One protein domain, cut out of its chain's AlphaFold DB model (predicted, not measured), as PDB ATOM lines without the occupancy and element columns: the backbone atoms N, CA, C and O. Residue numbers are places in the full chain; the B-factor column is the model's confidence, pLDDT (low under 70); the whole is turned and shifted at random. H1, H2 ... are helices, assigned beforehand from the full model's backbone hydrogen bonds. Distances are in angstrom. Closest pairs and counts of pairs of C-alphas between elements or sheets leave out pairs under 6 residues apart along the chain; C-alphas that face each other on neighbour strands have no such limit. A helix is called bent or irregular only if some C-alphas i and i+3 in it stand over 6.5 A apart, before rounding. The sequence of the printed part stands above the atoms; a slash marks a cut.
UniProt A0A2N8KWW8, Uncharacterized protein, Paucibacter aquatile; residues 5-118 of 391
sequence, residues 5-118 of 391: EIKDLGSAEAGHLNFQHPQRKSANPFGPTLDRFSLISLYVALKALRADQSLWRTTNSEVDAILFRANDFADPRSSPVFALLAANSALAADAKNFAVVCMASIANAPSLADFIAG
ATOM      1  N   GLU A   5     239.745 173.930 206.840       92.75
ATOM      2  CA  GLU A   5     241.113 173.898 206.325       92.75
ATOM      3  C   GLU A   5     241.357 172.784 205.296       92.75
ATOM      4  O   GLU A   5     242.339 172.831 204.556       92.75
ATOM      5  N   ILE A   6     240.479 171.777 205.237       88.56
ATOM      6  CA  ILE A   6     240.576 170.644 204.306       88.56
ATOM      7  C   ILE A   6     239.361 170.529 203.381       88.56
ATOM      8  O   ILE A   6     239.120 169.465 202.809       88.56
ATOM      9  N   LYS A   7     238.593 171.614 203.210       85.81
ATOM     10  CA  LYS A   7     237.341 171.606 202.436       85.81
ATOM     11  C   LYS A   7     237.486 171.065 201.002       85.81
ATOM     12  O   LYS A   7     236.592 170.392 200.493       85.81
ATOM     13  N   ASP A   8     238.645 171.294 200.387       86.75
ATOM     14  CA  ASP A   8     238.929 170.914 199.000       86.75
ATOM     15  C   ASP A   8     239.268 169.419 198.828       86.75
ATOM     16  O   ASP A   8     239.352 168.931 197.702       86.75
ATOM     17  N   LEU A   9     239.452 168.668 199.925       84.38
ATOM     18  CA  LEU A   9     239.746 167.227 199.878       84.38
ATOM     19  C   LEU A   9     238.491 166.355 199.714       84.38
ATOM     20  O   LEU A   9     238.604 165.172 199.388       84.38
ATOM     21  N   GLY A  10     237.300 166.921 199.923       80.81
ATOM     22  CA  GLY A  10     236.049 166.166 199.909       80.81
ATOM     23  C   GLY A  10     235.884 165.234 201.118       80.81
ATOM     24  O   GLY A  10     236.728 165.152 202.010       80.81
ATOM     25  N   SER A  11     234.754 164.525 201.170       83.31
ATOM     26  CA  SER A  11     234.443 163.624 202.284       83.31
ATOM     27  C   SER A  11     235.112 162.264 202.070       83.31
ATOM     28  O   SER A  11     234.798 161.566 201.108       83.31
ATOM     29  N   ALA A  12     235.999 161.855 202.982       81.38
ATOM     30  CA  ALA A  12     236.593 160.511 202.964       81.38
ATOM     31  C   ALA A  12     235.587 159.416 203.375       81.38
ATOM     32  O   ALA A  12     235.665 158.280 202.915       81.38
ATOM     33  N   GLU A  13     234.607 159.778 204.208       79.88
ATOM     34  CA  GLU A  13     233.515 158.909 204.640       79.88
ATOM     35  C   GLU A  13     232.174 159.580 204.343       79.88
ATOM     36  O   GLU A  13     231.970 160.756 204.648       79.88
ATOM     37  N   ALA A  14     231.235 158.840 203.756       80.12
ATOM     38  CA  ALA A  14     229.893 159.357 203.483       80.12
ATOM     39  C   ALA A  14     228.946 159.227 204.695       80.12
ATOM     40  O   ALA A  14     227.918 159.903 204.749       80.12
ATOM     41  N   GLY A  15     229.290 158.374 205.670       86.00
ATOM     42  CA  GLY A  15     228.423 157.967 206.780       86.00
ATOM     43  C   GLY A  15     227.520 156.779 206.421       86.00
ATOM     44  O   GLY A  15     227.753 156.085 205.431       86.00
ATOM     45  N   HIS A  16     226.458 156.555 207.196       89.81
ATOM     46  CA  HIS A  16     225.540 155.430 206.985       89.81
ATOM     47  C   HIS A  16     224.430 155.755 205.968       89.81
ATOM     48  O   HIS A  16     223.762 156.785 206.073       89.81
ATOM     49  N   LEU A  17     224.197 154.863 205.001       91.50
ATOM     50  CA  LEU A  17     223.348 155.119 203.825       91.50
ATOM     51  C   LEU A  17     221.879 155.416 204.171       91.50
ATOM     52  O   LEU A  17     221.244 156.248 203.531       91.50
ATOM     53  N   ASN A  18     221.358 154.797 205.234       94.25
ATOM     54  CA  ASN A  18     219.986 155.018 205.718       94.25
ATOM     55  C   ASN A  18     219.764 156.383 206.397       94.25
ATOM     56  O   ASN A  18     218.664 156.652 206.866       94.25
ATOM     57  N   PHE A  19     220.778 157.252 206.429       94.88
ATOM     58  CA  PHE A  19     220.674 158.632 206.921       94.88
ATOM     59  C   PHE A  19     221.234 159.647 205.914       94.88
ATOM     60  O   PHE A  19     221.474 160.803 206.263       94.88
ATOM     61  N   GLN A  20     221.468 159.228 204.666       93.75
ATOM     62  CA  GLN A  20     222.041 160.071 203.622       93.75
ATOM     63  C   GLN A  20     221.006 160.500 202.593       93.75
ATOM     64  O   GLN A  20     220.142 159.729 202.179       93.75
ATOM     65  N   HIS A  21     221.174 161.728 202.113       95.25
ATOM     66  CA  HIS A  21     220.458 162.218 200.948       95.25
ATOM     67  C   HIS A  21     220.852 161.399 199.700       95.25
ATOM     68  O   HIS A  21     222.040 161.090 199.556       95.25
ATOM     69  N   PRO A  22     219.939 161.118 198.746       93.31
ATOM     70  CA  PRO A  22     220.244 160.305 197.558       93.31
ATOM     71  C   PRO A  22     221.447 160.799 196.735       93.31
ATOM     72  O   PRO A  22     222.232 160.007 196.222       93.31
ATOM     73  N   GLN A  23     221.640 162.118 196.656       92.44
ATOM     74  CA  GLN A  23     222.773 162.738 195.949       92.44
ATOM     75  C   GLN A  23     224.073 162.828 196.769       92.44
ATOM     76  O   GLN A  23     225.067 163.344 196.267       92.44
ATOM     77  N   ARG A  24     224.107 162.366 198.031       91.06
ATOM     78  CA  ARG A  24     225.275 162.546 198.916       91.06
ATOM     79  C   ARG A  24     226.546 161.965 198.308       91.06
ATOM     80  O   ARG A  24     227.583 162.620 198.336       91.06
ATOM     81  N   LYS A  25     226.454 160.758 197.746       87.62
ATOM     82  CA  LYS A  25     227.600 160.059 197.159       87.62
ATOM     83  C   LYS A  25     228.125 160.762 195.906       87.62
ATOM     84  O   LYS A  25     229.330 160.933 195.781       87.62
ATOM     85  N   SER A  26     227.240 161.151 194.988       87.62
ATOM     86  CA  SER A  26     227.639 161.770 193.718       87.62
ATOM     87  C   SER A  26     228.120 163.209 193.892       87.62
ATOM     88  O   SER A  26     229.066 163.609 193.225       87.62
ATOM     89  N   ALA A  27     227.505 163.975 194.796       88.25
ATOM     90  CA  ALA A  27     227.910 165.349 195.075       88.25
ATOM     91  C   ALA A  27     229.154 165.443 195.976       88.25
ATOM     92  O   ALA A  27     229.793 166.488 195.994       88.25
ATOM     93  N   ASN A  28     229.459 164.386 196.746       88.50
ATOM     94  CA  ASN A  28     230.530 164.322 197.748       88.50
ATOM     95  C   ASN A  28     230.736 165.639 198.535       88.50
ATOM     96  O   ASN A  28     231.852 166.161 198.590       88.50
ATOM     97  N   PRO A  29     229.667 166.226 199.113       86.00
ATOM     98  CA  PRO A  29     229.775 167.528 199.740       86.00
ATOM     99  C   PRO A  29     230.629 167.423 200.999       86.00
ATOM    100  O   PRO A  29     230.427 166.545 201.843       86.00
ATOM    101  N   PHE A  30     231.535 168.378 201.151       88.75
ATOM    102  CA  PHE A  30     232.339 168.524 202.349       88.75
ATOM    103  C   PHE A  30     232.353 170.001 202.748       88.75
ATOM    104  O   PHE A  30     233.161 170.803 202.300       88.75
ATOM    105  N   GLY A  31     231.338 170.364 203.527       89.25
ATOM    106  CA  GLY A  31     231.018 171.738 203.903       89.25
ATOM    107  C   GLY A  31     230.173 171.761 205.175       89.25
ATOM    108  O   GLY A  31     229.632 170.722 205.554       89.25
ATOM    109  N   PRO A  32     229.954 172.925 205.805       90.12
ATOM    110  CA  PRO A  32     229.256 173.040 207.094       90.12
ATOM    111  C   PRO A  32     227.784 172.586 207.059       90.12
ATOM    112  O   PRO A  32     227.121 172.494 208.088       90.12
ATOM    113  N   THR A  33     227.241 172.312 205.873       91.69
ATOM    114  CA  THR A  33     225.857 171.889 205.651       91.69
ATOM    115  C   THR A  33     225.693 170.376 205.500       91.69
ATOM    116  O   THR A  33     224.561 169.913 205.343       91.69
ATOM    117  N   LEU A  34     226.782 169.594 205.567       89.81
ATOM    118  CA  LEU A  34     226.778 168.165 205.224       89.81
ATOM    119  C   LEU A  34     225.787 167.322 206.052       89.81
ATOM    120  O   LEU A  34     225.254 166.336 205.546       89.81
ATOM    121  N   ASP A  35     225.504 167.728 207.292       92.69
ATOM    122  CA  ASP A  35     224.674 166.978 208.243       92.69
ATOM    123  C   ASP A  35     223.213 167.453 208.281       92.69
ATOM    124  O   ASP A  35     222.395 166.927 209.030       92.69
ATOM    125  N   ARG A  36     222.830 168.436 207.455       95.75
ATOM    126  CA  ARG A  36     221.454 168.961 207.449       95.75
ATOM    127  C   ARG A  36     220.418 167.877 207.165       95.75
ATOM    128  O   ARG A  36     219.425 167.769 207.879       95.75
ATOM    129  N   PHE A  37     220.668 167.046 206.154       96.81
ATOM    130  CA  PHE A  37     219.744 165.978 205.780       96.81
ATOM    131  C   PHE A  37     219.601 164.914 206.876       96.81
ATOM    132  O   PHE A  37     218.482 164.533 207.212       96.81
ATOM    133  N   SER A  38     220.716 164.448 207.450       95.62
ATOM    134  CA  SER A  38     220.700 163.418 208.494       95.62
ATOM    135  C   SER A  38     219.988 163.922 209.750       95.62
ATOM    136  O   SER A  38     219.174 163.199 210.321       95.62
ATOM    137  N   LEU A  39     220.202 165.186 210.128       96.94
ATOM    138  CA  LEU A  39     219.496 165.824 211.240       96.94
ATOM    139  C   LEU A  39     217.981 165.912 211.004       96.94
ATOM    140  O   LEU A  39     217.209 165.616 211.914       96.94
ATOM    141  N   ILE A  40     217.543 166.270 209.792       98.31
ATOM    142  CA  ILE A  40     216.114 166.285 209.437       98.31
ATOM    143  C   ILE A  40     215.535 164.866 209.474       98.31
ATOM    144  O   ILE A  40     214.483 164.655 210.074       98.31
ATOM    145  N   SER A  41     216.231 163.888 208.891       97.75
ATOM    146  CA  SER A  41     215.816 162.480 208.896       97.75
ATOM    147  C   SER A  41     215.595 161.958 210.320       97.75
ATOM    148  O   SER A  41     214.539 161.398 210.626       97.75
ATOM    149  N   LEU A  42     216.553 162.218 211.219       97.56
ATOM    150  CA  LEU A  42     216.462 161.860 212.636       97.56
ATOM    151  C   LEU A  42     215.312 162.586 213.336       97.56
ATOM    152  O   LEU A  42     214.548 161.952 214.061       97.56
ATOM    153  N   TYR A  43     215.152 163.890 213.106       98.12
ATOM    154  CA  TYR A  43     214.054 164.663 213.683       98.12
ATOM    155  C   TYR A  43     212.685 164.093 213.290       98.12
ATOM    156  O   TYR A  43     211.852 163.850 214.165       98.12
ATOM    157  N   VAL A  44     212.461 163.829 211.997       98.12
ATOM    158  CA  VAL A  44     211.194 163.268 211.505       98.12
ATOM    159  C   VAL A  44     210.959 161.878 212.094       98.12
ATOM    160  O   VAL A  44     209.857 161.601 212.566       98.12
ATOM    161  N   ALA A  45     211.987 161.026 212.141       97.50
ATOM    162  CA  ALA A  45     211.879 159.692 212.726       97.50
ATOM    163  C   ALA A  45     211.519 159.737 214.222       97.50
ATOM    164  O   ALA A  45     210.600 159.045 214.661       97.50
ATOM    165  N   LEU A  46     212.182 160.591 215.006       97.12
ATOM    166  CA  LEU A  46     211.905 160.748 216.437       97.12
ATOM    167  C   LEU A  46     210.518 161.349 216.689       97.12
ATOM    168  O   LEU A  46     209.797 160.889 217.575       97.12
ATOM    169  N   LYS A  47     210.111 162.347 215.897       97.69
ATOM    170  CA  LYS A  47     208.770 162.935 215.990       97.69
ATOM    171  C   LYS A  47     207.689 161.908 215.656       97.69
ATOM    172  O   LYS A  47     206.683 161.854 216.364       97.69
ATOM    173  N   ALA A  48     207.917 161.071 214.644       97.56
ATOM    174  CA  ALA A  48     207.021 159.982 214.282       97.56
ATOM    175  C   ALA A  48     206.905 158.938 215.400       97.56
ATOM    176  O   ALA A  48     205.795 158.622 215.810       97.56
ATOM    177  N   LEU A  49     208.026 158.480 215.965       96.38
ATOM    178  CA  LEU A  49     208.032 157.512 217.072       96.38
ATOM    179  C   LEU A  49     207.383 158.056 218.351       96.38
ATOM    180  O   LEU A  49     206.774 157.300 219.105       96.38
ATOM    181  N   ARG A  50     207.486 159.369 218.594       97.06
ATOM    182  CA  ARG A  50     206.781 160.034 219.696       97.06
ATOM    183  C   ARG A  50     205.265 160.050 219.479       97.06
ATOM    184  O   ARG A  50     204.525 159.937 220.450       97.06
ATOM    185  N   ALA A  51     204.816 160.221 218.236       96.00
ATOM    186  CA  ALA A  51     203.397 160.222 217.890       96.00
ATOM    187  C   ALA A  51     202.806 158.801 217.852       96.00
ATOM    188  O   ALA A  51     201.678 158.599 218.289       96.00
ATOM    189  N   ASP A  52     203.570 157.824 217.359       94.75
ATOM    190  CA  ASP A  52     203.181 156.419 217.289       94.75
ATOM    191  C   ASP A  52     204.397 155.491 217.453       94.75
ATOM    192  O   ASP A  52     205.194 155.267 216.539       94.75
ATOM    193  N   GLN A  53     204.509 154.883 218.635       93.62
ATOM    194  CA  GLN A  53     205.583 153.941 218.960       93.62
ATOM    195  C   GLN A  53     205.462 152.608 218.202       93.62
ATOM    196  O   GLN A  53     206.423 151.833 218.144       93.62
ATOM    197  N   SER A  54     204.292 152.295 217.633       91.88
ATOM    198  CA  SER A  54     204.094 151.079 216.841       91.88
ATOM    199  C   SER A  54     204.901 151.109 215.538       91.88
ATOM    200  O   SER A  54     205.346 150.051 215.084       91.88
ATOM    201  N   LEU A  55     205.213 152.308 215.021       92.88
ATOM    202  CA  LEU A  55     206.028 152.521 213.820       92.88
ATOM    203  C   LEU A  55     207.415 151.880 213.905       92.88
ATOM    204  O   LEU A  55     207.913 151.404 212.886       92.88
ATOM    205  N   TRP A  56     207.997 151.776 215.108       90.81
ATOM    206  CA  TRP A  56     209.260 151.057 215.317       90.81
ATOM    207  C   TRP A  56     209.183 149.606 214.819       90.81
ATOM    208  O   TRP A  56     210.127 149.018 214.302       90.81
ATOM    209  N   ARG A  57     208.020 148.977 214.999       85.25
ATOM    210  CA  ARG A  57     207.808 147.583 214.605       85.25
ATOM    211  C   ARG A  57     207.400 147.498 213.148       85.25
ATOM    212  O   ARG A  57     207.956 146.683 212.425       85.25
ATOM    213  N   THR A  58     206.450 148.334 212.740       87.88
ATOM    214  CA  THR A  58     205.852 148.309 211.398       87.88
ATOM    215  C   THR A  58     206.866 148.620 210.304       87.88
ATOM    216  O   THR A  58     206.719 148.157 209.180       87.88
ATOM    217  N   THR A  59     207.915 149.374 210.630       88.81
ATOM    218  CA  THR A  59     208.998 149.691 209.695       88.81
ATOM    219  C   THR A  59     210.256 148.858 209.925       88.81
ATOM    220  O   THR A  59     211.279 149.123 209.297       88.81
ATOM    221  N   ASN A  60     210.202 147.827 210.774       85.88
ATOM    222  CA  ASN A  60     211.320 146.927 211.067       85.88
ATOM    223  C   ASN A  60     212.579 147.689 211.511       85.88
ATOM    224  O   ASN A  60     213.666 147.469 210.979       85.88
ATOM    225  N   SER A  61     212.408 148.621 212.445       87.81
ATOM    226  CA  SER A  61     213.467 149.509 212.911       87.81
ATOM    227  C   SER A  61     214.615 148.769 213.592       87.81
ATOM    228  O   SER A  61     214.421 147.794 214.328       87.81
ATOM    229  N   GLU A  62     215.818 149.292 213.394       84.19
ATOM    230  CA  GLU A  62     217.060 148.833 214.012       84.19
ATOM    231  C   GLU A  62     218.039 149.996 214.215       84.19
ATOM    232  O   GLU A  62     217.762 151.136 213.841       84.19
ATOM    233  N   VAL A  63     219.200 149.709 214.812       81.00
ATOM    234  CA  VAL A  63     220.231 150.714 215.133       81.00
ATOM    235  C   VAL A  63     220.689 151.482 213.888       81.00
ATOM    236  O   VAL A  63     220.897 152.690 213.949       81.00
ATOM    237  N   ASP A  64     220.760 150.796 212.748       85.50
ATOM    238  CA  ASP A  64     221.247 151.339 211.478       85.50
ATOM    239  C   ASP A  64     220.122 151.759 210.512       85.50
ATOM    240  O   ASP A  64     220.381 152.202 209.389       85.50
ATOM    241  N   ALA A  65     218.859 151.627 210.928       88.44
ATOM    242  CA  ALA A  65     217.679 152.034 210.169       88.44
ATOM    243  C   ALA A  65     216.518 152.323 211.133       88.44
ATOM    244  O   ALA A  65     215.710 151.443 211.425       88.44
ATOM    245  N   ILE A  66     216.433 153.555 211.651       93.06
ATOM    246  CA  ILE A  66     215.418 153.906 212.662       93.06
ATOM    247  C   ILE A  66     214.004 153.838 212.089       93.06
ATOM    248  O   ILE A  66     213.116 153.308 212.734       93.06
ATOM    249  N   LEU A  67     213.758 154.412 210.919       94.12
ATOM    250  CA  LEU A  67     212.415 154.440 210.326       94.12
ATOM    251  C   LEU A  67     212.513 154.349 208.809       94.12
ATOM    252  O   LEU A  67     211.832 153.549 208.176       94.12
ATOM    253  N   PHE A  68     213.412 155.153 208.252       95.44
ATOM    254  CA  PHE A  68     213.679 155.219 206.830       95.44
ATOM    255  C   PHE A  68     214.891 154.377 206.445       95.44
ATOM    256  O   PHE A  68     215.816 154.164 207.234       95.44
ATOM    257  N   ARG A  69     214.895 153.947 205.189       93.56
ATOM    258  CA  ARG A  69     216.021 153.329 204.494       93.56
ATOM    259  C   ARG A  69     216.373 154.165 203.272       93.56
ATOM    260  O   ARG A  69     215.572 154.965 202.799       93.56
ATOM    261  N   ALA A  70     217.548 153.929 202.703       94.06
ATOM    262  CA  ALA A  70     218.009 154.651 201.514       94.06
ATOM    263  C   ALA A  70     216.998 154.631 200.348       94.06
ATOM    264  O   ALA A  70     216.807 155.636 199.665       94.06
ATOM    265  N   ASN A  71     216.300 153.505 200.160       92.88
ATOM    266  CA  ASN A  71     215.254 153.362 199.142       92.88
ATOM    267  C   ASN A  71     214.051 154.292 199.379       92.88
ATOM    268  O   ASN A  71     213.445 154.735 198.408       92.88
ATOM    269  N   ASP A  72     213.726 154.617 200.635       94.94
ATOM    270  CA  ASP A  72     212.638 155.547 200.955       94.94
ATOM    271  C   ASP A  72     212.981 156.974 200.524       94.94
ATOM    272  O   ASP A  72     212.116 157.702 200.054       94.94
ATOM    273  N   PHE A  73     214.248 157.378 200.647       95.56
ATOM    274  CA  PHE A  73     214.692 158.700 200.202       95.56
ATOM    275  C   PHE A  73     214.846 158.781 198.687       95.56
ATOM    276  O   PHE A  73     214.657 159.848 198.109       95.56
ATOM    277  N   ALA A  74     215.225 157.676 198.045       93.12
ATOM    278  CA  ALA A  74     215.428 157.635 196.602       93.12
ATOM    279  C   ALA A  74     214.105 157.716 195.825       93.12
ATOM    280  O   ALA A  74     214.067 158.312 194.750       93.12
ATOM    281  N   ASP A  75     213.023 157.156 196.376       91.81
ATOM    282  CA  ASP A  75     211.669 157.303 195.839       91.81
ATOM    283  C   ASP A  75     210.641 157.526 196.968       91.81
ATOM    284  O   ASP A  75     209.906 156.608 197.355       91.81
ATOM    285  N   PRO A  76     210.552 158.757 197.511       93.75
ATOM    286  CA  PRO A  76     209.679 159.048 198.642       93.75
ATOM    287  C   PRO A  76     208.194 158.989 198.276       93.75
ATOM    288  O   PRO A  76     207.361 158.834 199.165       93.75
ATOM    289  N   ARG A  77     207.829 159.076 196.986       91.38
ATOM    290  CA  ARG A  77     206.428 158.991 196.537       91.38
ATOM    291  C   ARG A  77     205.879 157.571 196.641       91.38
ATOM    292  O   ARG A  77     204.709 157.401 196.979       91.38
ATOM    293  N   SER A  78     206.727 156.580 196.374       89.81
ATOM    294  CA  SER A  78     206.382 155.155 196.449       89.81
ATOM    295  C   SER A  78     206.733 154.520 197.800       89.81
ATOM    296  O   SER A  78     206.481 153.333 197.999       89.81
ATOM    297  N   SER A  79     207.342 155.275 198.721       92.50
ATOM    298  CA  SER A  79     207.776 154.764 200.024       92.50
ATOM    299  C   SER A  79     206.579 154.457 200.937       92.50
ATOM    300  O   SER A  79     205.807 155.366 201.271       92.50
ATOM    301  N   PRO A  80     206.452 153.209 201.434       92.12
ATOM    302  CA  PRO A  80     205.438 152.866 202.426       92.12
ATOM    303  C   PRO A  80     205.594 153.669 203.719       92.12
ATOM    304  O   PRO A  80     204.600 154.029 204.341       92.12
ATOM    305  N   VAL A  81     206.832 153.983 204.114       94.81
ATOM    306  CA  VAL A  81     207.115 154.760 205.326       94.81
ATOM    307  C   VAL A  81     206.581 156.178 205.176       94.81
ATOM    308  O   VAL A  81     205.830 156.637 206.034       94.81
ATOM    309  N   PHE A  82     206.888 156.860 204.070       96.25
ATOM    310  CA  PHE A  82     206.340 158.194 203.820       96.25
ATOM    311  C   PHE A  82     204.811 158.188 203.720       96.25
ATOM    312  O   PHE A  82     204.174 159.075 204.287       96.25
ATOM    313  N   ALA A  83     204.212 157.178 203.080       94.75
ATOM    314  CA  ALA A  83     202.759 157.030 203.023       94.75
ATOM    315  C   ALA A  83     202.132 156.867 204.422       94.75
ATOM    316  O   ALA A  83     201.148 157.539 204.735       94.75
ATOM    317  N   LEU A  84     202.732 156.039 205.286       94.25
ATOM    318  CA  LEU A  84     202.299 155.858 206.676       94.25
ATOM    319  C   LEU A  84     202.365 157.170 207.468       94.25
ATOM    320  O   LEU A  84     201.410 157.517 208.163       94.25
ATOM    321  N   LEU A  85     203.461 157.926 207.344       96.12
ATOM    322  CA  LEU A  85     203.596 159.212 208.032       96.12
ATOM    323  C   LEU A  85     202.622 160.261 207.491       96.12
ATOM    324  O   LEU A  85     202.058 161.032 208.263       96.12
ATOM    325  N   ALA A  86     202.394 160.280 206.178       94.75
ATOM    326  CA  ALA A  86     201.476 161.213 205.539       94.75
ATOM    327  C   ALA A  86     200.006 160.984 205.916       94.75
ATOM    328  O   ALA A  86     199.224 161.935 205.906       94.75
ATOM    329  N   ALA A  87     199.635 159.748 206.263       93.81
ATOM    330  CA  ALA A  87     198.300 159.403 206.742       93.81
ATOM    331  C   ALA A  87     198.024 159.897 208.176       93.81
ATOM    332  O   ALA A  87     196.867 160.024 208.573       93.81
ATOM    333  N   ASN A  88     199.065 160.207 208.955       94.19
ATOM    334  CA  ASN A  88     198.926 160.781 210.290       94.19
ATOM    335  C   ASN A  88     198.896 162.316 210.205       94.19
ATOM    336  O   ASN A  88     199.885 162.947 209.829       94.19
ATOM    337  N   SER A  89     197.782 162.939 210.601       94.06
ATOM    338  CA  SER A  89     197.586 164.394 210.498       94.06
ATOM    339  C   SER A  89     198.656 165.221 211.223       94.06
ATOM    340  O   SER A  89     199.026 166.287 210.736       94.06
ATOM    341  N   ALA A  90     199.211 164.720 212.332       94.56
ATOM    342  CA  ALA A  90     200.266 165.397 213.090       94.56
ATOM    343  C   ALA A  90     201.650 165.338 212.414       94.56
ATOM    344  O   ALA A  90     202.549 166.099 212.781       94.56
ATOM    345  N   LEU A  91     201.833 164.432 211.447       96.25
ATOM    346  CA  LEU A  91     203.102 164.171 210.756       96.25
ATOM    347  C   LEU A  91     203.039 164.507 209.261       96.25
ATOM    348  O   LEU A  91     204.078 164.626 208.616       96.25
ATOM    349  N   ALA A  92     201.841 164.702 208.706       95.19
ATOM    350  CA  ALA A  92     201.625 164.850 207.272       95.19
ATOM    351  C   ALA A  92     202.410 166.007 206.640       95.19
ATOM    352  O   ALA A  92     202.928 165.864 205.532       95.19
ATOM    353  N   ALA A  93     202.521 167.143 207.335       95.00
ATOM    354  CA  ALA A  93     203.299 168.285 206.858       95.00
ATOM    355  C   ALA A  93     204.804 167.971 206.811       95.00
ATOM    356  O   ALA A  93     205.444 168.207 205.789       95.00
ATOM    357  N   ASP A  94     205.356 167.369 207.871       96.44
ATOM    358  CA  ASP A  94     206.774 166.997 207.917       96.44
ATOM    359  C   ASP A  94     207.102 165.911 206.892       96.44
ATOM    360  O   ASP A  94     208.134 165.988 206.234       96.44
ATOM    361  N   ALA A  95     206.217 164.925 206.711       96.31
ATOM    362  CA  ALA A  95     206.382 163.871 205.715       96.31
ATOM    363  C   ALA A  95     206.444 164.450 204.294       96.31
ATOM    364  O   ALA A  95     207.342 164.109 203.526       96.31
ATOM    365  N   LYS A  96     205.535 165.379 203.960       95.38
ATOM    366  CA  LYS A  96     205.542 166.092 202.673       95.38
ATOM    367  C   LYS A  96     206.811 166.923 202.504       95.38
ATOM    368  O   LYS A  96     207.509 166.752 201.509       95.38
ATOM    369  N   ASN A  97     207.144 167.766 203.480       96.62
ATOM    370  CA  ASN A  97     208.330 168.622 203.418       96.62
ATOM    371  C   ASN A  97     209.616 167.797 203.300       96.62
ATOM    372  O   ASN A  97     210.499 168.130 202.516       96.62
ATOM    373  N   PHE A  98     209.724 166.694 204.040       97.62
ATOM    374  CA  PHE A  98     210.905 165.844 203.991       97.62
ATOM    375  C   PHE A  98     211.009 165.069 202.674       97.62
ATOM    376  O   PHE A  98     212.101 164.968 202.119       97.62
ATOM    377  N   ALA A  99     209.888 164.608 202.110       96.38
ATOM    378  CA  ALA A  99     209.865 164.019 200.773       96.38
ATOM    379  C   ALA A  99     210.337 165.020 199.706       96.38
ATOM    380  O   ALA A  99     211.116 164.655 198.825       96.38
ATOM    381  N   VAL A 100     209.934 166.294 199.811       95.75
ATOM    382  CA  VAL A 100     210.453 167.367 198.948       95.75
ATOM    383  C   VAL A 100     211.968 167.514 199.105       95.75
ATOM    384  O   VAL A 100     212.681 167.556 198.105       95.75
ATOM    385  N   VAL A 101     212.470 167.542 200.344       96.69
ATOM    386  CA  VAL A 101     213.912 167.627 200.623       96.69
ATOM    387  C   VAL A 101     214.676 166.447 200.014       96.69
ATOM    388  O   VAL A 101     215.755 166.666 199.485       96.69
ATOM    389  N   CYS A 102     214.121 165.230 200.024       95.81
ATOM    390  CA  CYS A 102     214.753 164.046 199.422       95.81
ATOM    391  C   CYS A 102     214.880 164.126 197.890       95.81
ATOM    392  O   CYS A 102     215.812 163.563 197.321       95.81
ATOM    393  N   MET A 103     213.930 164.789 197.223       93.38
ATOM    394  CA  MET A 103     213.905 164.925 195.759       93.38
ATOM    395  C   MET A 103     214.652 166.162 195.249       93.38
ATOM    396  O   MET A 103     214.925 166.267 194.053       93.38
ATOM    397  N   ALA A 104     214.930 167.125 196.126       93.31
ATOM    398  CA  ALA A 104     215.631 168.349 195.775       93.31
ATOM    399  C   ALA A 104     217.143 168.118 195.613       93.31
ATOM    400  O   ALA A 104     217.680 167.047 195.887       93.31
ATOM    401  N   SER A 105     217.854 169.157 195.170       93.25
ATOM    402  CA  SER A 105     219.315 169.157 195.258       93.25
ATOM    403  C   SER A 105     219.753 169.101 196.721       93.25
ATOM    404  O   SER A 105     219.224 169.850 197.545       93.25
ATOM    405  N   ILE A 106     220.776 168.302 197.036       93.25
ATOM    406  CA  ILE A 106     221.357 168.240 198.390       93.25
ATOM    407  C   ILE A 106     221.822 169.613 198.897       93.25
ATOM    408  O   ILE A 106     221.756 169.886 200.095       93.25
ATOM    409  N   ALA A 107     222.240 170.503 197.992       92.69
ATOM    410  CA  ALA A 107     222.644 171.869 198.325       92.69
ATOM    411  C   ALA A 107     221.483 172.712 198.885       92.69
ATOM    412  O   ALA A 107     221.710 173.649 199.648       92.69
ATOM    413  N   ASN A 108     220.244 172.340 198.550       94.50
ATOM    414  CA  ASN A 108     219.026 173.017 198.984       94.50
ATOM    415  C   ASN A 108     218.433 172.397 200.257       94.50
ATOM    416  O   ASN A 108     217.336 172.777 200.660       94.50
ATOM    417  N   ALA A 109     219.123 171.445 200.899       95.50
ATOM    418  CA  ALA A 109     218.680 170.917 202.181       95.50
ATOM    419  C   ALA A 109     218.634 172.057 203.228       95.50
ATOM    420  O   ALA A 109     219.663 172.710 203.478       95.50
ATOM    421  N   PRO A 110     217.466 172.320 203.847       97.12
ATOM    422  CA  PRO A 110     217.322 173.392 204.825       97.12
ATOM    423  C   PRO A 110     218.085 173.070 206.111       97.12
ATOM    424  O   PRO A 110     218.447 171.923 206.376       97.12
ATOM    425  N   SER A 111     218.338 174.086 206.937       97.25
ATOM    426  CA  SER A 111     218.768 173.832 208.313       97.25
ATOM    427  C   SER A 111     217.664 173.086 209.076       97.25
ATOM    428  O   SER A 111     216.487 173.181 208.721       97.25
ATOM    429  N   LEU A 112     218.011 172.371 210.152       97.88
ATOM    430  CA  LEU A 112     216.995 171.721 210.987       97.88
ATOM    431  C   LEU A 112     215.994 172.748 211.551       97.88
ATOM    432  O   LEU A 112     214.795 172.495 211.556       97.88
ATOM    433  N   ALA A 113     216.474 173.921 211.976       97.88
ATOM    434  CA  ALA A 113     215.622 174.986 212.502       97.88
ATOM    435  C   ALA A 113     214.634 175.521 211.452       97.88
ATOM    436  O   ALA A 113     213.465 175.746 211.766       97.88
ATOM    437  N   ASP A 114     215.079 175.689 210.204       97.88
ATOM    438  CA  ASP A 114     214.199 176.126 209.118       97.88
ATOM    439  C   ASP A 114     213.206 175.039 208.725       97.88
ATOM    440  O   ASP A 114     212.027 175.342 208.562       97.88
ATOM    441  N   PHE A 115     213.638 173.774 208.679       98.12
ATOM    442  CA  PHE A 115     212.743 172.647 208.432       98.12
ATOM    443  C   PHE A 115     211.606 172.587 209.459       98.12
ATOM    444  O   PHE A 115     210.438 172.520 209.079       98.12
ATOM    445  N   ILE A 116     211.938 172.674 210.755       97.50
ATOM    446  CA  ILE A 116     210.958 172.668 211.854       97.50
ATOM    447  C   ILE A 116     209.975 173.838 211.727       97.50
ATOM    448  O   ILE A 116     208.790 173.681 212.012       97.50
ATOM    449  N   ALA A 117     210.456 175.000 211.291       97.00
ATOM    450  CA  ALA A 117     209.633 176.186 211.099       97.00
ATOM    451  C   ALA A 117     208.905 176.238 209.741       97.00
ATOM    452  O   ALA A 117     208.243 177.235 209.456       97.00
ATOM    453  N   GLY A 118     209.048 175.219 208.885       94.75
ATOM    454  CA  GLY A 118     208.473 175.207 207.538       94.75
ATOM    455  C   GLY A 118     209.064 176.261 206.592       94.75
ATOM    456  O   GLY A 118     208.428 176.629 205.608       94.75
TER     457      GLY A 118
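AT A GLANCE: This is residues 5 to 118 of the 391 residues of an uncharacterized protein of Paucibacter aquatile (UniProt A0A2N8KWW8). The two longest helices, H3 and H7, lie side by side and run opposite ways; H6 folds back against H7 as a hairpin, with the short helices H4, H5 and H8 round this core. H1 and H2, with the loops about them, make the other end of an elongated outline of 44 by 28 by 23 A, H1 being the farthest helix from the mean of the C-alphas. The printed part has 114 residues, with eight named helices, H1 to H8 in chain order, and no named strand: the class is all helix. It is compact, with a radius of gyration of the C-alphas of 14.0 A.

IN THESE COORDINATES: H1, residues 5 to 9, begins at C-alpha 5 (241.113, 173.898, 206.325); it is irregular, with C-alphas 5 and 8 at 8.2 A. H2 is residues 24 to 27. H3, residues 36 to 51, is 22.6 A long. H4 is residues 55 to 58 and H5 residues 70 to 74. H6, residues 80 to 87, is 10.6 A long, and H7, residues 92 to 103, 16.8 A. H8, residues 112 to 116, ends at C-alpha 116 (210.958, 172.668, 211.854).

HOW THE PARTS SIT: H3, with residues 37 to 44 alone, touches H7 at a shallow tilt of 25 degrees, opposite ways; the closest C-alphas, of Val 44 and Asp 94, are 6.8 A apart. H6 and H7 form a helical hairpin at a steep tilt of 39 degrees, closest at the C-alphas of Ala 86 and Ala 92, 4.0 A. H5 touches H7 at the C-alphas of Phe 73 and Cys 102, 5.4 A. H8 touches H3 at those of Ile 40 and Leu 112, 5.7 A. H3 and H4 only just touch, only at the corner, with 3 pairs of C-alphas within 8 A, the closest those of Leu 49 and Leu 55, 6.3 A. H1 and H2 touch no helix. Each O i to N i+4 pair is within hydrogen-bond range in H3, H5, H6, H7 and H8; H1 has 0 of 1, and 1 of 2 O i to N i+3 pairs, while H2 and H4 are too short for an O i to N i+4 pair.

THE WHOLE: The C-alphas farthest apart, of Glu 5 and Ala 87, stand 45.2 A apart. The printed part has no cut. The links H1 to H2, 14 residues, and H4 to H5, 11 residues, are long. The mean pLDDT of the printed part is 92.7, and no printed residue is under 70.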